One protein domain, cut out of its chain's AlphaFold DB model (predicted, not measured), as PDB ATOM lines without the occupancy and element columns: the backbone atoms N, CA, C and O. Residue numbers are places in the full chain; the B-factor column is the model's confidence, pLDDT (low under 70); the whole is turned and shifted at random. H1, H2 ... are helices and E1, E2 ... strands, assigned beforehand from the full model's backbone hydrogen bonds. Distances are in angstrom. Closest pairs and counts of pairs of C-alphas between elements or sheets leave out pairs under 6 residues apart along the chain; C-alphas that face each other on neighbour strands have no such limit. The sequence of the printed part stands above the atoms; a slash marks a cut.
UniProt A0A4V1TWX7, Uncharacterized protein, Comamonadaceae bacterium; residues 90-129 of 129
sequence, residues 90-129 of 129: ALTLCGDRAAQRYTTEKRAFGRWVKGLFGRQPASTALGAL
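What this domain is: This is residues 90 to 129 of the 129 residues of an uncharacterized protein of Comamonadaceae bacterium (UniProt A0A4V1TWX7). The printed part is an open, flat loop: a hairpin of two strands, E1 and E2, makes one side, H1 stands at the far end, and the chain folds back through H2 toward the hairpin's turn. The middle is empty. The 40 residues, with E1, E2, H1 and H2 in that order, are of mixed class, antiparallel in the sheet E1 - E2, and loose, with a radius of gyration of the C-alphas of 12.3 A and spans of 36 by 20 by 10 A.

Where its parts are: E1, residues 90 to 94, begins at C-alpha 90 (133.935, 131.439, 136.590) and is 13.2 A long. E2, residues 99 to 103, is 13.3 A. H1, residues 109 to 116, is 11.9 A. H2, residues 122 to 126, is 6.0 A and ends at C-alpha 126 (141.202, 145.986, 131.963).

How they stand to each other: The hairpin E1 and E2 is antiparallel at 168 degrees; N 91 and O 102 are 2.8 A apart, within hydrogen-bond range. H1 and H2 are apart; E1 and H2 are only just apart, closest 8.3 A. In H2 the O i to N i+4 pair is within range; in H1, 2 of 4.

The domain as a whole: The C-alphas of Asp 96 and Phe 109, the two farthest apart, are 35.9 A apart. The printed part has no cut. Residues 106 to 119 are under pLDDT 70.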
ATOM      1  N   ALA A  90     133.037 130.925 137.615       91.31
ATOM      2  CA  ALA A  90     133.935 131.439 136.590       91.31
ATOM      3  C   ALA A  90     133.430 132.779 136.035       91.31
ATOM      4  O   ALA A  90     132.238 132.941 135.793       91.31
ATOM      5  N   LEU A  91     134.351 133.714 135.797       91.56
ATOM      6  CA  LEU A  91     134.102 135.017 135.182       91.56
ATOM      7  C   LEU A  91     135.038 135.183 133.988       91.56
ATOM      8  O   LEU A  91     136.252 135.069 134.144       91.56
ATOM      9  N   THR A  92     134.498 135.486 132.813       92.00
ATOM     10  CA  THR A  92     135.306 135.874 131.651       92.00
ATOM     11  C   THR A  92     135.059 137.346 131.348       92.00
ATOM     12  O   THR A  92     133.924 137.734 131.093       92.00
ATOM     13  N   LEU A  93     136.118 138.154 131.353       90.62
ATOM     14  CA  LEU A  93     136.102 139.524 130.846       90.62
ATOM     15  C   LEU A  93     136.648 139.514 129.419       90.62
ATOM     16  O   LEU A  93     137.656 138.862 129.158       90.62
ATOM     17  N   CYS A  94     135.985 140.201 128.495       89.69
ATOM     18  CA  CYS A  94     136.344 140.211 127.079       89.69
ATOM     19  C   CYS A  94     136.280 141.639 126.536       89.69
ATOM     20  O   CYS A  94     135.329 142.364 126.837       89.69
ATOM     21  N   GLY A  95     137.290 142.014 125.758       86.69
ATOM     22  CA  GLY A  95     137.362 143.253 124.993       86.69
ATOM     23  C   GLY A  95     137.742 142.969 123.541       86.69
ATOM     24  O   GLY A  95     137.687 141.829 123.078       86.69
ATOM     25  N   ASP A  96     138.124 144.012 122.812       85.06
ATOM     26  CA  ASP A  96     138.446 143.900 121.388       85.06
ATOM     27  C   ASP A  96     139.777 143.177 121.128       85.06
ATOM     28  O   ASP A  96     139.996 142.650 120.036       85.06
ATOM     29  N   ARG A  97     140.693 143.161 122.106       87.31
ATOM     30  CA  ARG A  97     142.059 142.640 121.948       87.31
ATOM     31  C   ARG A  97     142.236 141.283 122.601       87.31
ATOM     32  O   ARG A  97     143.003 140.464 122.095       87.31
ATOM     33  N   ALA A  98     141.587 141.061 123.739       88.00
ATOM     34  CA  ALA A  98     141.752 139.832 124.493       88.00
ATOM     35  C   ALA A  98     140.521 139.461 125.325       88.00
ATOM     36  O   ALA A  98     139.644 140.272 125.621       88.00
ATOM     37  N   ALA A  99     140.519 138.207 125.771       89.38
ATOM     38  CA  ALA A  99     139.638 137.720 126.817       89.38
ATOM     39  C   ALA A  99     140.471 137.143 127.966       89.38
ATOM     40  O   ALA A  99     141.446 136.423 127.747       89.38
ATOM     41  N   GLN A 100     140.072 137.440 129.199       88.50
ATOM     42  CA  GLN A 100     140.678 136.913 130.417       88.50
ATOM     43  C   GLN A 100     139.627 136.136 131.205       88.50
ATOM     44  O   GLN A 100     138.544 136.649 131.485       88.50
ATOM     45  N   ARG A 101     139.951 134.893 131.572       89.44
ATOM     46  CA  ARG A 101     139.072 134.014 132.348       89.44
ATOM     47  C   ARG A 101     139.615 133.817 133.758       89.44
ATOM     48  O   ARG A 101     140.753 133.397 133.938       89.44
ATOM     49  N   TYR A 102     138.756 134.054 134.739       88.69
ATOM     50  CA  TYR A 102     138.993 133.828 136.156       88.69
ATOM     51  C   TYR A 102     138.114 132.673 136.628       88.69
ATOM     52  O   TYR A 102     136.922 132.635 136.333       88.69
ATOM     53  N   THR A 103     138.690 131.731 137.366       89.06
ATOM     54  CA  THR A 103     137.977 130.577 137.926       89.06
ATOM     55  C   THR A 103     138.291 130.434 139.410       89.06
ATOM     56  O   THR A 103     139.326 130.890 139.903       89.06
ATOM     57  N   THR A 104     137.384 129.797 140.144       84.75
ATOM     58  CA  THR A 104     137.618 129.465 141.550       84.75
ATOM     59  C   THR A 104     138.539 128.245 141.646       84.75
ATOM     60  O   THR A 104     138.109 127.122 141.397       84.75
ATOM     61  N   GLU A 105     139.807 128.438 142.024       75.50
ATOM     62  CA  GLU A 105     140.709 127.332 142.377       75.50
ATOM     63  C   GLU A 105     140.742 127.092 143.893       75.50
ATOM     64  O   GLU A 105     140.912 128.027 144.683       75.50
ATOM     65  N   LYS A 106     140.689 125.821 144.317       64.00
ATOM     66  CA  LYS A 106     140.998 125.430 145.703       64.00
ATOM     67  C   LYS A 106     142.493 125.660 145.957       64.00
ATOM     68  O   LYS A 106     143.335 124.815 145.653       64.00
ATOM     69  N   ARG A 107     142.856 126.838 146.468       59.81
ATOM     70  CA  ARG A 107     144.257 127.187 146.749       59.81
ATOM     71  C   ARG A 107     144.796 126.359 147.917       59.81
ATOM     72  O   ARG A 107     144.330 126.489 149.043       59.81
ATOM     73  N   ALA A 108     145.844 125.576 147.661       61.53
ATOM     74  CA  ALA A 108     146.708 125.058 148.718       61.53
ATOM     75  C   ALA A 108     147.393 126.230 149.448       61.53
ATOM     76  O   ALA A 108     147.809 127.200 148.805       61.53
ATOM     77  N   PHE A 109     147.526 126.127 150.772       60.66
ATOM     78  CA  PHE A 109     147.949 127.192 151.699       60.66
ATOM     79  C   PHE A 109     149.185 127.997 151.226       60.66
ATOM     80  O   PHE A 109     149.217 129.221 151.337       60.66
ATOM     81  N   GLY A 110     150.169 127.346 150.591       60.31
ATOM     82  CA  GLY A 110     151.380 128.002 150.070       60.31
ATOM     83  C   GLY A 110     151.168 128.945 148.870       60.31
ATOM     84  O   GLY A 110     151.903 129.919 148.719       60.31
ATOM     85  N   ARG A 111     150.142 128.728 148.029       60.44
ATOM     86  CA  ARG A 111     149.810 129.628 146.898       60.44
ATOM     87  C   ARG A 111     148.999 130.856 147.323       60.44
ATOM     88  O   ARG A 111     148.907 131.814 146.554       60.44
ATOM     89  N   TRP A 112     148.407 130.835 148.517       63.09
ATOM     90  CA  TRP A 112     147.637 131.953 149.067       63.09
ATOM     91  C   TRP A 112     148.552 133.109 149.498       63.09
ATOM     92  O   TRP A 112     148.334 134.244 149.075       63.09
ATOM     93  N   VAL A 113     149.646 132.806 150.208       62.59
ATOM     94  CA  VAL A 113     150.615 133.810 150.695       62.59
ATOM     95  C   VAL A 113     151.264 134.584 149.541       62.59
ATOM     96  O   VAL A 113     151.367 135.806 149.590       62.59
ATOM     97  N   LYS A 114     151.630 133.903 148.447       61.38
ATOM     98  CA  LYS A 114     152.243 134.541 147.268       61.38
ATOM     99  C   LYS A 114     151.251 135.397 146.462       61.38
ATOM    100  O   LYS A 114     151.651 136.349 145.802       61.38
ATOM    101  N   GLY A 115     149.956 135.076 146.521       60.78
ATOM    102  CA  GLY A 115     148.903 135.773 145.777       60.78
ATOM    103  C   GLY A 115     148.513 137.137 146.346       60.78
ATOM    104  O   GLY A 115     148.041 137.987 145.597       60.78
ATOM    105  N   LEU A 116     148.725 137.359 147.645       61.28
ATOM    106  CA  LEU A 116     148.441 138.637 148.310       61.28
ATOM    107  C   LEU A 116     149.358 139.770 147.831       61.28
ATOM    108  O   LEU A 116     148.910 140.908 147.743       61.28
ATOM    109  N   PHE A 117     150.597 139.448 147.448       62.19
ATOM    110  CA  PHE A 117     151.599 140.414 146.981       62.19
ATOM    111  C   PHE A 117     151.600 140.640 145.459       62.19
ATOM    112  O   PHE A 117     152.336 141.490 144.972       62.19
ATOM    113  N   GLY A 118     150.794 139.888 144.699       62.69
ATOM    114  CA  GLY A 118     150.779 139.912 143.228       62.69
ATOM    115  C   GLY A 118     149.470 140.403 142.607       62.69
ATOM    116  O   GLY A 118     149.225 140.134 141.432       62.69
ATOM    117  N   ARG A 119     148.591 141.055 143.379       68.50
ATOM    118  CA  ARG A 119     147.312 141.566 142.865       68.50
ATOM    119  C   ARG A 119     147.571 142.696 141.869       68.50
ATOM    120  O   ARG A 119     148.005 143.775 142.259       68.50
ATOM    121  N   GLN A 120     147.306 142.441 140.590       71.75
ATOM    122  CA  GLN A 120     147.388 143.475 139.564       71.75
ATOM    123  C   GLN A 120     146.278 144.519 139.762       71.75
ATOM    124  O   GLN A 120     145.158 144.149 140.131       71.75
ATOM    125  N   PRO A 121     146.557 145.810 139.507       80.06
ATOM    126  CA  PRO A 121     145.528 146.840 139.500       80.06
ATOM    127  C   PRO A 121     144.446 146.519 138.467       80.06
ATOM    128  O   PRO A 121     144.755 146.078 137.357       80.06
ATOM    129  N   ALA A 122     143.186 146.807 138.798       76.69
ATOM    130  CA  ALA A 122     142.064 146.595 137.883       76.69
ATOM    131  C   ALA A 122     142.248 147.361 136.560       76.69
ATOM    132  O   ALA A 122     141.945 146.832 135.499       76.69
ATOM    133  N   SER A 123     142.825 148.565 136.604       80.81
ATOM    134  CA  SER A 123     143.136 149.356 135.407       80.81
ATOM    135  C   SER A 123     144.128 148.660 134.471       80.81
ATOM    136  O   SER A 123     143.956 148.706 133.259       80.81
ATOM    137  N   THR A 124     145.138 147.977 135.015       82.44
ATOM    138  CA  THR A 124     146.105 147.205 134.222       82.44
ATOM    139  C   THR A 124     145.461 145.962 133.617       82.44
ATOM    140  O   THR A 124     145.699 145.663 132.452       82.44
ATOM    141  N   ALA A 125     144.631 145.253 134.388       78.94
ATOM    142  CA  ALA A 125     143.929 144.069 133.900       78.94
ATOM    143  C   ALA A 125     142.932 144.414 132.782       78.94
ATOM    144  O   ALA A 125     142.901 143.726 131.764       78.94
ATOM    145  N   LEU A 126     142.172 145.503 132.948       79.31
ATOM    146  CA  LEU A 126     141.202 145.986 131.963       79.31
ATOM    147  C   LEU A 126     141.869 146.607 130.731       79.31
ATOM    148  O   LEU A 126     141.374 146.415 129.631       79.31
ATOM    149  N   GLY A 127     143.002 147.299 130.882       79.81
ATOM    150  CA  GLY A 127     143.740 147.877 129.751       79.81
ATOM    151  C   GLY A 127     144.398 146.846 128.824       79.81
ATOM    152  O   GLY A 127     144.880 147.209 127.754       79.81
ATOM    153  N   ALA A 128     144.450 145.576 129.234       80.88
ATOM    154  CA  ALA A 128     144.966 144.476 128.425       80.88
ATOM    155  C   ALA A 128     143.877 143.729 127.627       80.88
ATOM    156  O   ALA A 128     144.226 142.858 126.828       80.88
ATOM    157  N   LEU A 129     142.594 144.034 127.865       78.62
ATOM    158  CA  LEU A 129     141.447 143.519 127.105       78.62
ATOM    159  C   LEU A 129     141.245 144.301 125.803       78.62
ATOM    160  O   LEU A 129     140.715 143.682 124.854       78.62
TER     161      LEU A 129